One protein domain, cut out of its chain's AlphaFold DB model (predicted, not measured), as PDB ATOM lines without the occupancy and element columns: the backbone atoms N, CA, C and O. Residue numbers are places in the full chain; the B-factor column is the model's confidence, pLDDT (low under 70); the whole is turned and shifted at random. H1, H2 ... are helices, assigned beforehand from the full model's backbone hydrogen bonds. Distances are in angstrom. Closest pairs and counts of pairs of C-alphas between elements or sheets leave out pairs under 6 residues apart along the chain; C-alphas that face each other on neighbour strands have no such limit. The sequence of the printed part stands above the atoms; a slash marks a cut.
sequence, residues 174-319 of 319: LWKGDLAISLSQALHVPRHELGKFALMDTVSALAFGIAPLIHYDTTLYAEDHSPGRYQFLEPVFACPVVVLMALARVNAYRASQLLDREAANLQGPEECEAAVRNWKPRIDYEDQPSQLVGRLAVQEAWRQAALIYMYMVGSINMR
ATOM      1  N   LEU A 174      38.802  12.873 -22.352       91.38
ATOM      2  CA  LEU A 174      37.595  12.541 -23.113       91.38
ATOM      3  C   LEU A 174      37.474  13.341 -24.409       91.38
ATOM      4  O   LEU A 174      36.780  12.896 -25.321       91.38
ATOM      5  N   TRP A 175      38.093  14.517 -24.488       92.56
ATOM      6  CA  TRP A 175      37.897  15.446 -25.593       92.56
ATOM      7  C   TRP A 175      38.910  15.203 -26.710       92.56
ATOM      8  O   TRP A 175      40.098  14.977 -26.479       92.56
ATOM      9  N   LYS A 176      38.428  15.279 -27.949       89.31
ATOM     10  CA  LYS A 176      39.237  15.277 -29.171       89.31
ATOM     11  C   LYS A 176      39.156  16.646 -29.855       89.31
ATOM     12  O   LYS A 176      38.332  17.479 -29.486       89.31
ATOM     13  N   GLY A 177      40.044  16.882 -30.825       76.75
ATOM     14  CA  GLY A 177      40.277  18.200 -31.438       76.75
ATOM     15  C   GLY A 177      39.017  18.923 -31.927       76.75
ATOM     16  O   GLY A 177      38.891  20.122 -31.704       76.75
ATOM     17  N   ASP A 178      38.048  18.192 -32.477       76.12
ATOM     18  CA  ASP A 178      36.806  18.755 -33.032       76.12
ATOM     19  C   ASP A 178      35.698  18.955 -31.981       76.12
ATOM     20  O   ASP A 178      34.512  18.912 -32.298       76.12
ATOM     21  N   LEU A 179      36.059  19.095 -30.697       85.50
ATOM     22  CA  LEU A 179      35.127  19.067 -29.555       85.50
ATOM     23  C   LEU A 179      34.309  17.762 -29.463       85.50
ATOM     24  O   LEU A 179      33.346  17.676 -28.700       85.50
ATOM     25  N   ALA A 180      34.706  16.737 -30.217       91.69
ATOM     26  CA  ALA A 180      34.117  15.413 -30.166       91.69
ATOM     27  C   ALA A 180      34.504  14.716 -28.858       91.69
ATOM     28  O   ALA A 180      35.642  14.813 -28.387       91.69
ATOM     29  N   ILE A 181      33.562  13.972 -28.289       95.06
ATOM     30  CA  ILE A 181      33.818  13.121 -27.130       95.06
ATOM     31  C   ILE A 181      34.270  11.756 -27.627       95.06
ATOM     32  O   ILE A 181      33.540  11.094 -28.361       95.06
ATOM     33  N   SER A 182      35.447  11.299 -27.211       94.31
ATOM     34  CA  SER A 182      35.890   9.941 -27.513       94.31
ATOM     35  C   SER A 182      34.951   8.935 -26.857       94.31
ATOM     36  O   SER A 182      34.908   8.814 -25.629       94.31
ATOM     37  N   LEU A 183      34.207   8.193 -27.680       93.75
ATOM     38  CA  LEU A 183      33.268   7.186 -27.202       93.75
ATOM     39  C   LEU A 183      34.006   6.068 -26.462       93.75
ATOM     40  O   LEU A 183      33.554   5.625 -25.410       93.75
ATOM     41  N   SER A 184      35.174   5.658 -26.962       92.19
ATOM     42  CA  SER A 184      35.987   4.630 -26.307       92.19
ATOM     43  C   SER A 184      36.401   5.058 -24.897       92.19
ATOM     44  O   SER A 184      36.184   4.317 -23.935       92.19
ATOM     45  N   GLN A 185      36.898   6.290 -24.743       91.44
ATOM     46  CA  GLN A 185      37.276   6.805 -23.428       91.44
ATOM     47  C   GLN A 185      36.055   7.008 -22.526       91.44
ATOM     48  O   GLN A 185      36.097   6.621 -21.363       91.44
ATOM     49  N   ALA A 186      34.933   7.515 -23.042       92.19
ATOM     50  CA  ALA A 186      33.706   7.675 -22.256       92.19
ATOM     51  C   ALA A 186      33.183   6.343 -21.689       92.19
ATOM     52  O   ALA A 186      32.674   6.304 -20.569       92.19
ATOM     53  N   LEU A 187      33.334   5.246 -22.441       90.81
ATOM     54  CA  LEU A 187      32.970   3.895 -22.005       90.81
ATOM     55  C   LEU A 187      33.986   3.281 -21.027       90.81
ATOM     56  O   LEU A 187      33.625   2.377 -20.273       90.81
ATOM     57  N   HIS A 188      35.244   3.726 -21.059       86.56
ATOM     58  CA  HIS A 188      36.327   3.191 -20.233       86.56
ATOM     59  C   HIS A 188      36.519   3.942 -18.905       86.56
ATOM     60  O   HIS A 188      36.819   3.318 -17.887       86.56
ATOM     61  N   VAL A 189      36.352   5.270 -18.903       79.06
ATOM     62  CA  VAL A 189      36.571   6.139 -17.736       79.06
ATOM     63  C   VAL A 189      35.791   5.610 -16.523       79.06
ATOM     64  O   VAL A 189      34.639   5.194 -16.670       79.06
ATOM     65  N   PRO A 190      36.349   5.679 -15.292       68.81
ATOM     66  CA  PRO A 190      35.730   5.160 -14.061       68.81
ATOM     67  C   PRO A 190      34.452   5.908 -13.612       68.81
ATOM     68  O   PRO A 190      34.058   5.859 -12.447       68.81
ATOM     69  N   ARG A 191      33.791   6.618 -14.529       82.19
ATOM     70  CA  ARG A 191      32.494   7.274 -14.370       82.19
ATOM     71  C   ARG A 191      31.474   6.554 -15.228       82.19
ATOM     72  O   ARG A 191      31.215   6.911 -16.375       82.19
ATOM     73  N   HIS A 192      30.890   5.525 -14.628       82.69
ATOM     74  CA  HIS A 192      29.883   4.684 -15.256       82.69
ATOM     75  C   HIS A 192      28.679   5.481 -15.794       82.69
ATOM     76  O   HIS A 192      28.008   5.020 -16.711       82.69
ATOM     77  N   GLU A 193      28.405   6.672 -15.257       88.88
ATOM     78  CA  GLU A 193      27.361   7.584 -15.723       88.88
ATOM     79  C   GLU A 193      27.646   8.117 -17.135       88.88
ATOM     80  O   GLU A 193      26.729   8.182 -17.951       88.88
ATOM     81  N   LEU A 194      28.906   8.441 -17.452       93.31
ATOM     82  CA  LEU A 194      29.305   8.907 -18.786       93.31
ATOM     83  C   LEU A 194      29.156   7.785 -19.816       93.31
ATOM     84  O   LEU A 194      28.507   7.971 -20.844       93.31
ATOM     85  N   GLY A 195      29.688   6.601 -19.506       92.50
ATOM     86  CA  GLY A 195      29.586   5.439 -20.387       92.50
ATOM     87  C   GLY A 195      28.138   4.996 -20.611       92.50
ATOM     88  O   GLY A 195      27.742   4.731 -21.746       92.50
ATOM     89  N   LYS A 196      27.316   4.971 -19.552       91.75
ATOM     90  CA  LYS A 196      25.879   4.677 -19.669       91.75
ATOM     91  C   LYS A 196      25.156   5.722 -20.513       91.75
ATOM     92  O   LYS A 196      24.343   5.338 -21.346       91.75
ATOM     93  N   PHE A 197      25.444   7.013 -20.334       95.19
ATOM     94  CA  PHE A 197      24.838   8.057 -21.161       95.19
ATOM     95  C   PHE A 197      25.185   7.868 -22.637       95.19
ATOM     96  O   PHE A 197      24.282   7.856 -23.465       95.19
ATOM     97  N   ALA A 198      26.459   7.633 -22.956       95.75
ATOM     98  CA  ALA A 198      26.906   7.451 -24.333       95.75
ATOM     99  C   ALA A 198      26.277   6.222 -25.013       95.75
ATOM    100  O   ALA A 198      25.851   6.286 -26.171       95.75
ATOM    101  N   LEU A 199      26.141   5.117 -24.270       94.81
ATOM    102  CA  LEU A 199      25.394   3.940 -24.715       94.81
ATOM    103  C   LEU A 199      23.927   4.288 -24.998       94.81
ATOM    104  O   LEU A 199      23.428   4.004 -26.085       94.81
ATOM    105  N   MET A 200      23.239   4.912 -24.039       94.31
ATOM    106  CA  MET A 200      21.814   5.224 -24.169       94.31
ATOM    107  C   MET A 200      21.535   6.250 -25.270       94.31
ATOM    108  O   MET A 200      20.519   6.131 -25.947       94.31
ATOM    109  N   ASP A 201      22.429   7.212 -25.490       96.44
ATOM    110  CA  ASP A 201      22.334   8.187 -26.579       96.44
ATOM    111  C   ASP A 201      22.447   7.491 -27.940       96.44
ATOM    112  O   ASP A 201      21.590   7.653 -28.806       96.44
ATOM    113  N   THR A 202      23.436   6.601 -28.083       96.44
ATOM    114  CA  THR A 202      23.637   5.801 -29.301       96.44
ATOM    115  C   THR A 202      22.433   4.902 -29.596       96.44
ATOM    116  O   THR A 202      21.957   4.843 -30.732       96.44
ATOM    117  N   VAL A 203      21.908   4.220 -28.573       94.50
ATOM    118  CA  VAL A 203      20.738   3.338 -28.699       94.50
ATOM    119  C   VAL A 203      19.465   4.133 -28.980       94.50
ATOM    120  O   VAL A 203      18.660   3.704 -29.799       94.50
ATOM    121  N   SER A 204      19.286   5.303 -28.364       93.69
ATOM    122  CA  SER A 204      18.115   6.159 -28.607       93.69
ATOM    123  C   SER A 204      18.130   6.745 -30.017       93.69
ATOM    124  O   SER A 204      17.097   6.752 -30.686       93.69
ATOM    125  N   ALA A 205      19.294   7.186 -30.500       94.12
ATOM    126  CA  ALA A 205      19.467   7.680 -31.865       94.12
ATOM    127  C   ALA A 205      19.127   6.606 -32.913       94.12
ATOM    128  O   ALA A 205      18.421   6.895 -33.884       94.12
ATOM    129  N   LEU A 206      19.547   5.360 -32.659       93.25
ATOM    130  CA  LEU A 206      19.166   4.186 -33.444       93.25
ATOM    131  C   LEU A 206      17.650   3.935 -33.376       93.25
ATOM    132  O   LEU A 206      16.980   3.914 -34.405       93.25
ATOM    133  N   ALA A 207      17.113   3.744 -32.169       91.38
ATOM    134  CA  ALA A 207      15.751   3.261 -31.948       91.38
ATOM    135  C   ALA A 207      14.676   4.262 -32.389       91.38
ATOM    136  O   ALA A 207      13.634   3.863 -32.906       91.38
ATOM    137  N   PHE A 208      14.921   5.557 -32.193       90.38
ATOM    138  CA  PHE A 208      13.970   6.611 -32.547       90.38
ATOM    139  C   PHE A 208      14.256   7.249 -33.902       90.38
ATOM    140  O   PHE A 208      13.493   8.110 -34.335       90.38
ATOM    141  N   GLY A 209      15.346   6.869 -34.575       89.06
ATOM    142  CA  GLY A 209      15.714   7.487 -35.840       89.06
ATOM    143  C   GLY A 209      15.964   8.992 -35.693       89.06
ATOM    144  O   GLY A 209      15.620   9.767 -36.580       89.06
ATOM    145  N   ILE A 210      16.625   9.420 -34.620       91.06
ATOM    146  CA  ILE A 210      16.949  10.833 -34.336       91.06
ATOM    147  C   ILE A 210      18.459  11.065 -34.267       91.06
ATOM    148  O   ILE A 210      19.215  10.108 -34.127       91.06
ATOM    149  N   ALA A 211      18.907  12.316 -34.383       92.19
ATOM    150  CA  ALA A 211      20.321  12.641 -34.209       92.19
ATOM    151  C   ALA A 211      20.776  12.350 -32.763       92.19
ATOM    152  O   ALA A 211      19.993  12.590 -31.834       92.19
ATOM    153  N   PRO A 212      22.012  11.853 -32.563       94.31
ATOM    154  CA  PRO A 212      22.587  11.725 -31.229       94.31
ATOM    155  C   PRO A 212      22.719  13.105 -30.575       94.31
ATOM    156  O   PRO A 212      22.896  14.118 -31.256       94.31
ATOM    157  N   LEU A 213      22.619  13.150 -29.249       95.31
ATOM    158  CA  LEU A 213      22.712  14.393 -28.483       95.31
ATOM    159  C   LEU A 213      24.146  14.900 -28.369       95.31
ATOM    160  O   LEU A 213      24.356  16.106 -28.232       95.31
ATOM    161  N   ILE A 214      25.113  13.988 -28.395       95.50
ATOM    162  CA  ILE A 214      26.537  14.290 -28.288       95.50
ATOM    163  C   ILE A 214      27.237  13.884 -29.582       95.50
ATOM    164  O   ILE A 214      26.942  12.851 -30.187       95.50
ATOM    165  N   HIS A 215      28.197  14.704 -29.999       93.31
ATOM    166  CA  HIS A 215      29.085  14.372 -31.101       93.31
ATOM    167  C   HIS A 215      30.214  13.466 -30.597       93.31
ATOM    168  O   HIS A 215      31.039  13.887 -29.781       93.31
ATOM    169  N   TYR A 216      30.229  12.215 -31.059       94.25
ATOM    170  CA  TYR A 216      31.206  11.219 -30.633       94.25
ATOM    171  C   TYR A 216      32.307  11.009 -31.671       94.25
ATOM    172  O   TYR A 216      32.027  10.785 -32.848       94.25
ATOM    173  N   ASP A 217      33.552  10.961 -31.202       93.00
ATOM    174  CA  ASP A 217      34.646  10.314 -31.921       93.00
ATOM    175  C   ASP A 217      34.523   8.794 -31.727       93.00
ATOM    176  O   ASP A 217      34.466   8.292 -30.600       93.00
ATOM    177  N   THR A 218      34.450   8.069 -32.843       92.81
ATOM    178  CA  THR A 218      34.183   6.619 -32.896       92.81
ATOM    179  C   THR A 218      35.418   5.805 -33.275       92.81
ATOM    180  O   THR A 218      35.311   4.635 -33.645       92.81
ATOM    181  N   THR A 219      36.599   6.420 -33.185       88.94
ATOM    182  CA  THR A 219      37.874   5.758 -33.449       88.94
ATOM    183  C   THR A 219      38.076   4.584 -32.488       88.94
ATOM    184  O   THR A 219      38.053   4.752 -31.268       88.94
ATOM    185  N   LEU A 220      38.284   3.394 -33.056       84.88
ATOM    186  CA  LEU A 220      38.637   2.177 -32.329       84.88
ATOM    187  C   LEU A 220      40.153   1.992 -32.313       84.88
ATOM    188  O   LEU A 220      40.810   2.055 -33.353       84.88
ATOM    189  N   TYR A 221      40.696   1.696 -31.139       86.62
ATOM    190  CA  TYR A 221      42.106   1.383 -30.934       86.62
ATOM    191  C   TYR A 221      42.303  -0.115 -30.668       86.62
ATOM    192  O   TYR A 221      41.399  -0.803 -30.204       86.62
ATOM    193  N   ALA A 222      43.509  -0.643 -30.906       84.88
ATOM    194  CA  ALA A 222      43.815  -2.064 -30.670       84.88
ATOM    195  C   ALA A 222      43.478  -2.514 -29.234       84.88
ATOM    196  O   ALA A 222      42.986  -3.616 -28.993       84.88
ATOM    197  N   GLU A 223      43.693  -1.615 -28.282       85.88
ATOM    198  CA  GLU A 223      43.381  -1.792 -26.872       85.88
ATOM    199  C   GLU A 223      41.874  -1.885 -26.570       85.88
ATOM    200  O   GLU A 223      41.500  -2.539 -25.598       85.88
ATOM    201  N   ASP A 224      40.996  -1.352 -27.424       85.81
ATOM    202  CA  ASP A 224      39.530  -1.470 -27.306       85.81
ATOM    203  C   ASP A 224      39.047  -2.909 -27.498       85.81
ATOM    204  O   ASP A 224      37.978  -3.307 -27.033       85.81
ATOM    205  N   HIS A 225      39.890  -3.734 -28.116       82.75
ATOM    206  CA  HIS A 225      39.688  -5.165 -28.231       82.75
ATOM    207  C   HIS A 225      40.249  -5.935 -27.029       82.75
ATOM    208  O   HIS A 225      40.248  -7.161 -27.052       82.75
ATOM    209  N   SER A 226      40.714  -5.307 -25.952       83.38
ATOM    210  CA  SER A 226      41.132  -6.063 -24.763       83.38
ATOM    211  C   SER A 226      39.918  -6.574 -23.958       83.38
ATOM    212  O   SER A 226      38.911  -5.874 -23.819       83.38
ATOM    213  N   PRO A 227      39.935  -7.826 -23.454       76.62
ATOM    214  CA  PRO A 227      38.911  -8.314 -22.530       76.62
ATOM    215  C   PRO A 227      38.825  -7.451 -21.270       76.62
ATOM    216  O   PRO A 227      39.840  -7.030 -20.728       76.62
ATOM    217  N   GLY A 228      37.605  -7.187 -20.798       75.69
ATOM    218  CA  GLY A 228      37.379  -6.487 -19.530       75.69
ATOM    219  C   GLY A 228      37.598  -4.969 -19.548       75.69
ATOM    220  O   GLY A 228      37.326  -4.327 -18.536       75.69
ATOM    221  N   ARG A 229      38.008  -4.367 -20.675       82.31
ATOM    222  CA  ARG A 229      38.189  -2.906 -20.783       82.31
ATOM    223  C   ARG A 229      36.917  -2.112 -20.494       82.31
ATOM    224  O   ARG A 229      36.988  -1.053 -19.874       82.31
ATOM    225  N   TYR A 230      35.766  -2.643 -20.911       83.38
ATOM    226  CA  TYR A 230      34.446  -2.041 -20.714       83.38
ATOM    227  C   TYR A 230      33.638  -2.864 -19.711       83.38
ATOM    228  O   TYR A 230      32.817  -3.703 -20.081       83.38
ATOM    229  N   GLN A 231      33.880  -2.620 -18.424       75.00
ATOM    230  CA  GLN A 231      33.408  -3.456 -17.309       75.00
ATOM    231  C   GLN A 231      31.878  -3.537 -17.145       75.00
ATOM    232  O   GLN A 231      31.399  -4.332 -16.339       75.00
ATOM    233  N   PHE A 232      31.100  -2.736 -17.881       81.81
ATOM    234  CA  PHE A 232      29.633  -2.775 -17.844       81.81
ATOM    235  C   PHE A 232      28.987  -3.191 -19.173       81.81
ATOM    236  O   PHE A 232      27.883  -3.726 -19.160       81.81
ATOM    237  N   LEU A 233      29.638  -2.958 -20.316       86.00
ATOM    238  CA  LEU A 233      28.980  -3.049 -21.622       86.00
ATOM    239  C   LEU A 233      28.626  -4.498 -21.988       86.00
ATOM    240  O   LEU A 233      27.473  -4.806 -22.286       86.00
ATOM    241  N   GLU A 234      29.599  -5.403 -21.908       84.00
ATOM    242  CA  GLU A 234      29.363  -6.823 -22.177       84.00
ATOM    243  C   GLU A 234      28.614  -7.524 -21.027       84.00
ATOM    244  O   GLU A 234      27.630  -8.203 -21.318       84.00
ATOM    245  N   PRO A 235      28.970  -7.341 -19.736       84.50
ATOM    246  CA  PRO A 235      28.272  -8.036 -18.653       84.50
ATOM    247  C   PRO A 235      26.800  -7.641 -18.489       84.50
ATOM    248  O   PRO A 235      25.990  -8.496 -18.145       84.50
ATOM    249  N   VAL A 236      26.436  -6.374 -18.724       84.00
ATOM    250  CA  VAL A 236      25.068  -5.875 -18.474       84.00
ATOM    251  C   VAL A 236      24.230  -5.822 -19.745       84.00
ATOM    252  O   VAL A 236      23.058  -6.177 -19.717       84.00
ATOM    253  N   PHE A 237      24.808  -5.388 -20.866       87.88
ATOM    254  CA  PHE A 237      24.053  -5.170 -22.103       87.88
ATOM    255  C   PHE A 237      24.333  -6.220 -23.177       87.88
ATOM    256  O   PHE A 237      23.716  -6.161 -24.243       87.88
ATOM    257  N   ALA A 238      25.283  -7.136 -22.935       90.50
ATOM    258  CA  ALA A 238      25.811  -8.059 -23.940       90.50
ATOM    259  C   ALA A 238      26.109  -7.350 -25.273       90.50
ATOM    260  O   ALA A 238      25.953  -7.926 -26.344       90.50
ATOM    261  N   CYS A 239      26.514  -6.078 -25.213       91.88
ATOM    262  CA  CYS A 239      26.723  -5.250 -26.389       91.88
ATOM    263  C   CYS A 239      28.210  -5.297 -26.769       91.88
ATOM    264  O   CYS A 239      29.060  -4.917 -25.957       91.88
ATOM    265  N   PRO A 240      28.574  -5.770 -27.970       92.12
ATOM    266  CA  PRO A 240      29.958  -5.704 -28.415       92.12
ATOM    267  C   PRO A 240      30.353  -4.254 -28.712       92.12
ATOM    268  O   PRO A 240      29.662  -3.567 -29.464       92.12
ATOM    269  N   VAL A 241      31.505  -3.802 -28.203       91.94
ATOM    270  CA  VAL A 241      31.983  -2.425 -28.442       91.94
ATOM    271  C   VAL A 241      32.079  -2.092 -29.932       91.94
ATOM    272  O   VAL A 241      31.693  -1.004 -30.339       91.94
ATOM    273  N   VAL A 242      32.509  -3.048 -30.765       92.69
ATOM    274  CA  VAL A 242      32.615  -2.870 -32.223       92.69
ATOM    275  C   VAL A 242      31.254  -2.534 -32.834       92.69
ATOM    276  O   VAL A 242      31.159  -1.647 -33.678       92.69
ATOM    277  N   VAL A 243      30.193  -3.198 -32.369       94.38
ATOM    278  CA  VAL A 243      28.824  -2.938 -32.826       94.38
ATOM    279  C   VAL A 243      28.355  -1.564 -32.348       94.38
ATOM    280  O   VAL A 243      27.807  -0.804 -33.142       94.38
ATOM    281  N   LEU A 244      28.619  -1.205 -31.088       95.12
ATOM    282  CA  LEU A 244      28.252   0.106 -30.550       95.12
ATOM    283  C   LEU A 244      28.943   1.263 -31.294       95.12
ATOM    284  O   LEU A 244      28.284   2.239 -31.645       95.12
ATOM    285  N   MET A 245      30.244   1.143 -31.572       94.19
ATOM    286  CA  MET A 245      31.010   2.148 -32.324       94.19
ATOM    287  C   MET A 245      30.478   2.308 -33.744       94.19
ATOM    288  O   MET A 245      30.292   3.427 -34.216       94.19
ATOM    289  N   ALA A 246      30.176   1.189 -34.408       93.81
ATOM    290  CA  ALA A 246      29.594   1.201 -35.740       93.81
ATOM    291  C   ALA A 246      28.213   1.884 -35.748       93.81
ATOM    292  O   ALA A 246      27.946   2.720 -36.609       93.81
ATOM    293  N   LEU A 247      27.360   1.605 -34.756       95.19
ATOM    294  CA  LEU A 247      26.072   2.287 -34.589       95.19
ATOM    295  C   LEU A 247      26.241   3.795 -34.370       95.19
ATOM    296  O   LEU A 247      25.569   4.585 -35.029       95.19
ATOM    297  N   ALA A 248      27.151   4.205 -33.483       94.88
ATOM    298  CA  ALA A 248      27.432   5.616 -33.227       94.88
ATOM    299  C   ALA A 248      27.924   6.341 -34.492       94.88
ATOM    300  O   ALA A 248      27.475   7.450 -34.783       94.88
ATOM    301  N   ARG A 249      28.777   5.689 -35.288       92.69
ATOM    302  CA  ARG A 249      29.300   6.238 -36.544       92.69
ATOM    303  C   ARG A 249      28.214   6.392 -37.605       92.69
ATOM    304  O   ARG A 249      28.121   7.443 -38.232       92.69
ATOM    305  N   VAL A 250      27.345   5.391 -37.760       91.81
ATOM    306  CA  VAL A 250      26.196   5.463 -38.681       91.81
ATOM    307  C   VAL A 250      25.190   6.528 -38.226       91.81
ATOM    308  O   VAL A 250      24.675   7.273 -39.059       91.81
ATOM    309  N   ASN A 251      24.946   6.657 -36.917       93.19
ATOM    310  CA  ASN A 251      24.116   7.724 -36.353       93.19
ATOM    311  C   ASN A 251      24.674   9.115 -36.688       93.19
ATOM    312  O   ASN A 251      23.913   9.983 -37.116       93.19
ATOM    313  N   ALA A 252      25.986   9.320 -36.519       89.88
ATOM    314  CA  ALA A 252      26.656  10.573 -36.855       89.88
ATOM    315  C   ALA A 252      26.569  10.872 -38.359       89.88
ATOM    316  O   ALA A 252      26.139  11.956 -38.736       89.88
ATOM    317  N   TYR A 253      26.869   9.885 -39.208       87.19
ATOM    318  CA  TYR A 253      26.751   9.999 -40.662       87.19
ATOM    319  C   TYR A 253      25.339  10.411 -41.099       87.19
ATOM    320  O   TYR A 253      25.165  11.366 -41.856       87.19
ATOM    321  N   ARG A 254      24.312   9.741 -40.569       87.25
ATOM    322  CA  ARG A 254      22.912  10.068 -40.858       87.25
ATOM    323  C   ARG A 254      22.530  11.464 -40.364       87.25
ATOM    324  O   ARG A 254      21.815  12.175 -41.059       87.25
ATOM    325  N   ALA A 255      22.985  11.862 -39.177       88.12
ATOM    326  CA  ALA A 255      22.734  13.201 -38.653       88.12
ATOM    327  C   ALA A 255      23.384  14.280 -39.533       88.12
ATOM    328  O   ALA A 255      22.734  15.277 -39.833       88.12
ATOM    329  N   SER A 256      24.613  14.053 -40.006       82.25
ATOM    330  CA  SER A 256      25.291  14.947 -40.947       82.25
ATOM    331  C   SER A 256      24.526  15.079 -42.263       82.25
ATOM    332  O   SER A 256      24.320  16.201 -42.706       82.25
ATOM    333  N   GLN A 257      24.019  13.981 -42.839       78.44
ATOM    334  CA  GLN A 257      23.193  14.053 -44.054       78.44
ATOM    335  C   GLN A 257      21.927  14.902 -43.887       78.44
ATOM    336  O   GLN A 257      21.507  15.583 -44.820       78.44
ATOM    337  N   LEU A 258      21.289  14.831 -42.715       76.12
ATOM    338  CA  LEU A 258      20.077  15.599 -42.425       76.12
ATOM    339  C   LEU A 258      20.361  17.095 -42.225       76.12
ATOM    340  O   LEU A 258      19.440  17.896 -42.360       76.12
ATOM    341  N   LEU A 259      21.600  17.455 -41.869       71.94
ATOM    342  CA  LEU A 259      21.997  18.818 -41.522       71.94
ATOM    343  C   LEU A 259      22.711  19.554 -42.668       71.94
ATOM    344  O   LEU A 259      22.501  20.758 -42.774       71.94
ATOM    345  N   ASP A 260      23.496  18.880 -43.524       62.53
ATOM    346  CA  ASP A 260      24.039  19.474 -44.760       62.53
ATOM    347  C   ASP A 260      24.620  18.445 -45.765       62.53
ATOM    348  O   ASP A 260      25.139  17.390 -45.396       62.53
ATOM    349  N   ARG A 261      24.557  18.763 -47.069       50.50
ATOM    350  CA  ARG A 261      24.818  17.846 -48.213       50.50
ATOM    351  C   ARG A 261      26.312  17.544 -48.471       50.50
ATOM    352  O   ARG A 261      26.627  16.682 -49.289       50.50
ATOM    353  N   GLU A 262      27.242  18.197 -47.772       46.38
ATOM    354  CA  GLU A 262      28.702  18.048 -47.968       46.38
ATOM    355  C   GLU A 262      29.331  16.838 -47.239       46.38
ATOM    356  O   GLU A 262      30.543  16.625 -47.296       46.38
ATOM    357  N   ALA A 263      28.523  15.980 -46.608       48.78
ATOM    358  CA  ALA A 263      28.959  14.791 -45.861       48.78
ATOM    359  C   ALA A 263      29.526  13.634 -46.725       48.78
ATOM    360  O   ALA A 263      29.559  12.483 -46.285       48.78
ATOM    361  N   ALA A 264      29.987  13.913 -47.947       44.22
ATOM    362  CA  ALA A 264      30.534  12.930 -48.884       44.22
ATOM    363  C   ALA A 264      31.902  12.349 -48.459       44.22
ATOM    364  O   ALA A 264      32.337  11.354 -49.031       44.22
ATOM    365  N   ASN A 265      32.562  12.932 -47.449       46.75
ATOM    366  CA  ASN A 265      33.902  12.526 -46.999       46.75
ATOM    367  C   ASN A 265      33.924  11.707 -45.697       46.75
ATOM    368  O   ASN A 265      34.992  11.264 -45.273       46.75
ATOM    369  N   LEU A 266      32.776  11.483 -45.050       53.94
ATOM    370  CA  LEU A 266      32.703  10.527 -43.947       53.94
ATOM    371  C   LEU A 266      32.700   9.121 -44.552       53.94
ATOM    372  O   LEU A 266      31.706   8.710 -45.147       53.94
ATOM    373  N   GLN A 267      33.822   8.406 -44.403       56.12
ATOM    374  CA  GLN A 267      33.944   6.965 -44.657       56.12
ATOM    375  C   GLN A 267      32.646   6.257 -44.242       56.12
ATOM    376  O   GLN A 267      32.231   6.327 -43.078       56.12
ATOM    377  N   GLY A 268      31.982   5.687 -45.245       62.00
ATOM    378  CA  GLY A 268      30.557   5.399 -45.213       62.00
ATOM    379  C   GLY A 268      30.145   4.198 -44.354       62.00
ATOM    380  O   GLY A 268      30.962   3.584 -43.660       62.00
ATOM    381  N   PRO A 269      28.856   3.816 -44.428       71.19
ATOM    382  CA  PRO A 269      28.318   2.639 -43.747       71.19
ATOM    383  C   PRO A 269      29.012   1.318 -44.130       71.19
ATOM    384  O   PRO A 269      28.928   0.367 -43.361       71.19
ATOM    385  N   GLU A 270      29.742   1.255 -45.248       79.94
ATOM    386  CA  GLU A 270      30.427   0.045 -45.737       79.94
ATOM    387  C   GLU A 270      31.555  -0.445 -44.811       79.94
ATOM    388  O   GLU A 270      31.643  -1.637 -44.517       79.94
ATOM    389  N   GLU A 271      32.400   0.452 -44.290       84.44
ATOM    390  CA  GLU A 271      33.461   0.065 -43.345       84.44
ATOM    391  C   GLU A 271      32.876  -0.405 -42.009       84.44
ATOM    392  O   GLU A 271      33.355  -1.369 -41.408       84.44
ATOM    393  N   CYS A 272      31.801   0.255 -41.564       88.56
ATOM    394  CA  CYS A 272      31.051  -0.144 -40.377       88.56
ATOM    395  C   CYS A 272      30.421  -1.527 -40.569       88.56
ATOM    396  O   CYS A 272      30.496  -2.371 -39.675       88.56
ATOM    397  N   GLU A 273      29.846  -1.779 -41.745       91.38
ATOM    398  CA  GLU A 273      29.278  -3.073 -42.107       91.38
ATOM    399  C   GLU A 273      30.355  -4.161 -42.097       91.38
ATOM    400  O   GLU A 273      30.175  -5.200 -41.460       91.38
ATOM    401  N   ALA A 274      31.502  -3.915 -42.737       91.00
ATOM    402  CA  ALA A 274      32.621  -4.849 -42.751       91.00
ATOM    403  C   ALA A 274      33.124  -5.152 -41.330       91.00
ATOM    404  O   ALA A 274      33.334  -6.318 -40.987       91.00
ATOM    405  N   ALA A 275      33.262  -4.134 -40.474       90.75
ATOM    406  CA  ALA A 275      33.660  -4.310 -39.080       90.75
ATOM    407  C   ALA A 275      32.659  -5.178 -38.295       90.75
ATOM    408  O   ALA A 275      33.065  -6.104 -37.591       90.75
ATOM    409  N   VAL A 276      31.352  -4.936 -38.452       93.94
ATOM    410  CA  VAL A 276      30.291  -5.710 -37.781       93.94
ATOM    411  C   VAL A 276      30.192  -7.142 -38.316       93.94
ATOM    412  O   VAL A 276      29.945  -8.066 -37.542       93.94
ATOM    413  N   ARG A 277      30.411  -7.362 -39.619       93.88
ATOM    414  CA  ARG A 277      30.427  -8.703 -40.231       93.88
ATOM    415  C   ARG A 277      31.630  -9.535 -39.809       93.88
ATOM    416  O   ARG A 277      31.492 -10.739 -39.611       93.88
ATOM    417  N   ASN A 278      32.793  -8.901 -39.696       92.75
ATOM    418  CA  ASN A 278      34.040  -9.574 -39.340       92.75
ATOM    419  C   ASN A 278      34.205  -9.761 -37.829       92.75
ATOM    420  O   ASN A 278      35.036 -10.565 -37.398       92.75
ATOM    421  N   TRP A 279      33.428  -9.038 -37.017       92.44
ATOM    422  CA  TRP A 279      33.389  -9.242 -35.577       92.44
ATOM    423  C   TRP A 279      32.935 -10.669 -35.243       92.44
ATOM    424  O   TRP A 279      31.970 -11.190 -35.801       92.44
ATOM    425  N   LYS A 280      33.639 -11.295 -34.297       90.19
ATOM    426  CA  LYS A 280      33.312 -12.625 -33.781       90.19
ATOM    427  C   LYS A 280      33.088 -12.555 -32.273       90.19
ATOM    428  O   LYS A 280      33.880 -11.902 -31.583       90.19
ATOM    429  N   PRO A 281      32.057 -13.241 -31.752       88.25
ATOM    430  CA  PRO A 281      31.837 -13.313 -30.322       88.25
ATOM    431  C   PRO A 281      32.993 -14.024 -29.628       88.25
ATOM    432  O   PRO A 281      33.620 -14.936 -30.172       88.25
ATOM    433  N   ARG A 282      33.246 -13.619 -28.386       84.19
ATOM    434  CA  ARG A 282      34.193 -14.310 -27.515       84.19
ATOM    435  C   ARG A 282      33.492 -15.446 -26.803       84.19
ATOM    436  O   ARG A 282      32.516 -15.226 -26.080       84.19
ATOM    437  N   ILE A 283      34.038 -16.638 -26.995       83.62
ATOM    438  CA  ILE A 283      33.641 -17.836 -26.274       83.62
ATOM    439  C   ILE A 283      34.596 -17.972 -25.096       83.62
ATOM    440  O   ILE A 283      35.795 -18.159 -25.290       83.62
ATOM    441  N   ASP A 284      34.047 -17.831 -23.897       80.12
ATOM    442  CA  ASP A 284      34.755 -18.066 -22.649       80.12
ATOM    443  C   ASP A 284      34.148 -19.314 -22.010       80.12
ATOM    444  O   ASP A 284      32.957 -19.339 -21.696       80.12
ATOM    445  N   TYR A 285      34.942 -20.379 -21.915       76.75
ATOM    446  CA  TYR A 285      34.470 -21.689 -21.459       76.75
ATOM    447  C   TYR A 285      34.311 -21.769 -19.936       76.75
ATOM    448  O   TYR A 285      33.816 -22.776 -19.437       76.75
ATOM    449  N   GLU A 286      34.705 -20.724 -19.204       79.56
ATOM    450  CA  GLU A 286      34.461 -20.610 -17.765       79.56
ATOM    451  C   GLU A 286      33.036 -20.121 -17.444       79.56
ATOM    452  O   GLU A 286      32.566 -20.272 -16.316       79.56
ATOM    453  N   ASP A 287      32.322 -19.557 -18.427       75.88
ATOM    454  CA  ASP A 287      30.947 -19.086 -18.246       75.88
ATOM    455  C   ASP A 287      29.966 -20.269 -18.087       75.88
ATOM    456  O   ASP A 287      30.070 -21.303 -18.755       75.88
ATOM    457  N   GLN A 288      28.932 -20.102 -17.253       81.31
ATOM    458  CA  GLN A 288      27.845 -21.083 -17.161       81.31
ATOM    459  C   GLN A 288      27.180 -21.256 -18.547       81.31
ATOM    460  O   GLN A 288      26.810 -20.249 -19.157       81.31
ATOM    461  N   PRO A 289      26.930 -22.490 -19.038       82.50
ATOM    462  CA  PRO A 289      26.455 -22.710 -20.408       82.50
ATOM    463  C   PRO A 289      25.188 -21.931 -20.787       82.50
ATOM    464  O   PRO A 289      25.088 -21.407 -21.893       82.50
ATOM    465  N   SER A 290      24.227 -21.805 -19.869       81.19
ATOM    466  CA  SER A 290      22.997 -21.034 -20.091       81.19
ATOM    467  C   SER A 290      23.249 -19.526 -20.215       81.19
ATOM    468  O   SER A 290      22.643 -18.879 -21.069       81.19
ATOM    469  N   GLN A 291      24.158 -18.971 -19.408       81.56
ATOM    470  CA  GLN A 291      24.554 -17.559 -19.473       81.56
ATOM    471  C   GLN A 291      25.328 -17.269 -20.760       81.56
ATOM    472  O   GLN A 291      25.038 -16.287 -21.440       81.56
ATOM    473  N   LEU A 292      26.237 -18.171 -21.150       87.44
ATOM    474  CA  LEU A 292      26.964 -18.097 -22.414       87.44
ATOM    475  C   LEU A 292      26.004 -18.069 -23.610       87.44
ATOM    476  O   LEU A 292      26.090 -17.167 -24.439       87.44
ATOM    477  N   VAL A 293      25.056 -19.011 -23.687       89.00
ATOM    478  CA  VAL A 293      24.070 -19.059 -24.781       89.00
ATOM    479  C   VAL A 293      23.218 -17.789 -24.816       89.00
ATOM    480  O   VAL A 293      23.047 -17.205 -25.886       89.00
ATOM    481  N   GLY A 294      22.731 -17.322 -23.660       88.88
ATOM    482  CA  GLY A 294      21.970 -16.074 -23.567       88.88
ATOM    483  C   GLY A 294      22.770 -14.860 -24.049       88.88
ATOM    484  O   GLY A 294      22.277 -14.076 -24.860       88.88
ATOM    485  N   ARG A 295      24.034 -14.741 -23.622       90.50
ATOM    486  CA  ARG A 295      24.947 -13.670 -24.041       90.50
ATOM    487  C   ARG A 295      25.181 -13.685 -25.548       90.50
ATOM    488  O   ARG A 295      25.056 -12.645 -26.188       90.50
ATOM    489  N   LEU A 296      25.489 -14.850 -26.117       92.75
ATOM    490  CA  LEU A 296      25.735 -15.003 -27.554       92.75
ATOM    491  C   LEU A 296      24.490 -14.670 -28.382       92.75
ATOM    492  O   LEU A 296      24.607 -13.991 -29.400       92.75
ATOM    493  N   ALA A 297      23.305 -15.085 -27.932       94.12
ATOM    494  CA  ALA A 297      22.049 -14.755 -28.599       94.12
ATOM    495  C   ALA A 297      21.790 -13.240 -28.621       94.12
ATOM    496  O   ALA A 297      21.418 -12.692 -29.657       94.12
ATOM    497  N   VAL A 298      22.035 -12.541 -27.507       94.38
ATOM    498  CA  VAL A 298      21.860 -11.080 -27.440       94.38
ATOM    499  C   VAL A 298      22.932 -10.341 -28.240       94.38
ATOM    500  O   VAL A 298      22.612  -9.384 -28.942       94.38
ATOM    501  N   GLN A 299      24.184 -10.798 -28.218       94.75
ATOM    502  CA  GLN A 299      25.239 -10.240 -29.068       94.75
ATOM    503  C   GLN A 299      24.926 -10.401 -30.563       94.75
ATOM    504  O   GLN A 299      25.149  -9.483 -31.352       94.75
ATOM    505  N   GLU A 300      24.377 -11.549 -30.957       95.69
ATOM    506  CA  GLU A 300      23.918 -11.774 -32.324       95.69
ATOM    507  C   GLU A 300      22.733 -10.862 -32.671       95.69
ATOM    508  O   GLU A 300      22.713 -10.275 -33.750       95.69
ATOM    509  N   ALA A 301      21.793 -10.649 -31.745       95.62
ATOM    510  CA  ALA A 301      20.706  -9.690 -31.934       95.62
ATOM    511  C   ALA A 301      21.229  -8.256 -32.141       95.62
ATOM    512  O   ALA A 301      20.768  -7.567 -33.051       95.62
ATOM    513  N   TRP A 302      22.239  -7.827 -31.372       96.12
ATOM    514  CA  TRP A 302      22.936  -6.554 -31.591       96.12
ATOM    515  C   TRP A 302      23.543  -6.469 -32.992       96.12
ATOM    516  O   TRP A 302      23.348  -5.473 -33.692       96.12
ATOM    517  N   ARG A 303      24.257  -7.520 -33.415       95.88
ATOM    518  CA  ARG A 303      24.881  -7.596 -34.742       95.88
ATOM    519  C   ARG A 303      23.839  -7.455 -35.852       95.88
ATOM    520  O   ARG A 303      24.030  -6.667 -36.776       95.88
ATOM    521  N   GLN A 304      22.727  -8.180 -35.748       95.75
ATOM    522  CA  GLN A 304      21.642  -8.144 -36.728       95.75
ATOM    523  C   GLN A 304      20.947  -6.780 -36.758       95.75
ATOM    524  O   GLN A 304      20.764  -6.217 -37.836       95.75
ATOM    525  N   ALA A 305      20.626  -6.203 -35.596       94.62
ATOM    526  CA  ALA A 305      20.020  -4.875 -35.510       94.62
ATOM    527  C   ALA A 305      20.897  -3.801 -36.177       94.62
ATOM    528  O   ALA A 305      20.389  -2.973 -36.934       94.62
ATOM    529  N   ALA A 306      22.215  -3.852 -35.959       94.62
ATOM    530  CA  ALA A 306      23.157  -2.929 -36.582       94.62
ATOM    531  C   ALA A 306      23.225  -3.086 -38.107       94.62
ATOM    532  O   ALA A 306      23.178  -2.085 -38.817       94.62
ATOM    533  N   LEU A 307      23.275  -4.320 -38.621       93.88
ATOM    534  CA  LEU A 307      23.288  -4.569 -40.066       93.88
ATOM    535  C   LEU A 307      21.995  -4.098 -40.736       93.88
ATOM    536  O   LEU A 307      22.047  -3.404 -41.748       93.88
ATOM    537  N   ILE A 308      20.835  -4.419 -40.157       93.12
ATOM    538  CA  ILE A 308      19.542  -3.952 -40.672       93.12
ATOM    539  C   ILE A 308      19.515  -2.418 -40.690       93.12
ATOM    540  O   ILE A 308      19.106  -1.820 -41.684       93.12
ATOM    541  N   TYR A 309      19.978  -1.772 -39.618       91.56
ATOM    542  CA  TYR A 309      20.034  -0.316 -39.546       91.56
ATOM    543  C   TYR A 309      20.935   0.299 -40.624       91.56
ATOM    544  O   TYR A 309      20.513   1.225 -41.315       91.56
ATOM    545  N   MET A 310      22.138  -0.248 -40.825       89.81
ATOM    546  CA  MET A 310      23.049   0.180 -41.890       89.81
ATOM    547  C   MET A 310      22.406   0.055 -43.268       89.81
ATOM    548  O   MET A 310      22.513   0.982 -44.067       89.81
ATOM    549  N   TYR A 311      21.673  -1.032 -43.527       87.62
ATOM    550  CA  TYR A 311      20.930  -1.184 -44.775       87.62
ATOM    551  C   TYR A 311      19.796  -0.181 -44.921       87.62
ATOM    552  O   TYR A 311      19.593   0.328 -46.021       87.62
ATOM    553  N   MET A 312      19.069   0.141 -43.850       86.12
ATOM    554  CA  MET A 312      18.027   1.168 -43.909       86.12
ATOM    555  C   MET A 312      18.614   2.541 -44.246       86.12
ATOM    556  O   MET A 312      18.072   3.239 -45.097       86.12
ATOM    557  N   VAL A 313      19.742   2.908 -43.636       80.00
ATOM    558  CA  VAL A 313      20.422   4.187 -43.899       80.00
ATOM    559  C   VAL A 313      21.070   4.204 -45.288       80.00
ATOM    560  O   VAL A 313      20.943   5.186 -46.008       80.00
ATOM    561  N   GLY A 314      21.707   3.108 -45.707       68.69
ATOM    562  CA  GLY A 314      22.326   2.981 -47.029       68.69
ATOM    563  C   GLY A 314      21.321   2.895 -48.183       68.69
ATOM    564  O   GLY A 314      21.573   3.444 -49.250       68.69
ATOM    565  N   SER A 315      20.152   2.277 -47.984       57.38
ATOM    566  CA  SER A 315      19.108   2.185 -49.024       57.38
ATOM    567  C   SER A 315      18.414   3.524 -49.285       57.38
ATOM    568  O   SER A 315      17.921   3.743 -50.390       57.38
ATOM    569  N   ILE A 316      18.391   4.430 -48.299       55.00
ATOM    570  CA  ILE A 316      17.921   5.812 -48.492       55.00
ATOM    571  C   ILE A 316      18.826   6.557 -49.491       55.00
ATOM    572  O   ILE A 316      18.334   7.418 -50.207       55.00
ATOM    573  N   ASN A 317      20.101   6.170 -49.624       49.94
ATOM    574  CA  ASN A 317      21.051   6.791 -50.553       49.94
ATOM    575  C   ASN A 317      20.929   6.303 -52.015       49.94
ATOM    576  O   ASN A 317      21.599   6.854 -52.885       49.94
ATOM    577  N   MET A 318      20.132   5.262 -52.306       39.66
ATOM    578  CA  MET A 318      19.922   4.743 -53.675       39.66
ATOM    579  C   MET A 318      18.629   5.255 -54.343       39.66
ATOM    580  O   MET A 318      18.266   4.771 -55.416       39.66
ATOM    581  N   ARG A 319      17.916   6.202 -53.722       36.12
ATOM    582  CA  ARG A 319      16.720   6.862 -54.275       36.12
ATOM    583  C   ARG A 319      16.935   8.364 -54.374       36.12
ATOM    584  O   ARG A 319      16.359   8.943 -55.319       36.12
TER     585      ARG A 319
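This is residues 174 to 319 of the 319 residues of an uncharacterized protein of Thanatephorus cucumeris (strain AG1-IB / isolate 7/3/14) (UniProt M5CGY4). Three helices, H5, H6 and H7, lie side by side in an up-and-down bundle, and a second, smaller unit, the helical hairpin of H1 and H2, packs on H5, with H2 crossing it. H7 is the longest helix, and two short helices, H3 and H4, lie near the beginning of H5. The printed part has 146 residues with seven named helices, H1 to H7 in order along the chain, and no named strand; the class is all helix. The whole is compact, with a radius of gyration of the C-alphas of 15.3 A, and spans 50 by 33 by 27 A, only just elongated.

H1, residues 183 to 188, and H2, residues 192 to 208, form a helical hairpin at a steep tilt of 39 degrees; their closest C-alphas, of Leu 187 and Gly 195, are 4.1 A apart. Residues 181 to 182 pair with residues 216 to 217, parallel. H3, residues 222 to 225, is close to H1 but not clearly touching, with the C-alphas of Ser 184 and Asp 224 7.1 A apart. H5, residues 241 to 259, is the hub, touching three helices. Residues 199 to 206 of H2 touch it at a steep tilt of 56 degrees, the closest C-alphas being those of Thr 202 and Ala 248, 5.5 A apart. H6, residues 269 to 278, forms a helical hairpin with H5 at a shallow tilt of 11 degrees; the C-alphas of Ala 246 and Cys 272 come closest, at 5.0 A. H7, residues 289 to 316, forms a helical hairpin with H6 at a shallow tilt of 22 degrees, closest at the C-alphas of Pro 269 and Met 310, 6.1 A. H7 touches H5 with residues 302 to 313 alone, the same way, closest at the C-alphas of Leu 247 and Ala 306, 6.3 A. H4, residues 233 to 237, is near H7. Every O i to N i+4 pair is within hydrogen-bond range in H1, H2, H4, H5, H6 and H7; H3 is too short for such a pair.

H1 begins at C-alpha 183, (33.268, 7.186, -27.202). H2 is 23.6 A long, H5 26.9 A and H6 14.2 A. H7 measures 40.9 A, from C-alpha 289 at (26.455, -22.710, -20.408) to C-alpha 316 at (17.921, 5.812, -48.492).

The C-alphas farthest apart, of Arg 261 and Glu 286, are 50.0 A apart. The printed part has no cut, and the link from H2 to H3 is long, with 13 residues. The model's pLDDT is under 70 at residue 190, residues 260 to 268 and residues 314 to 319.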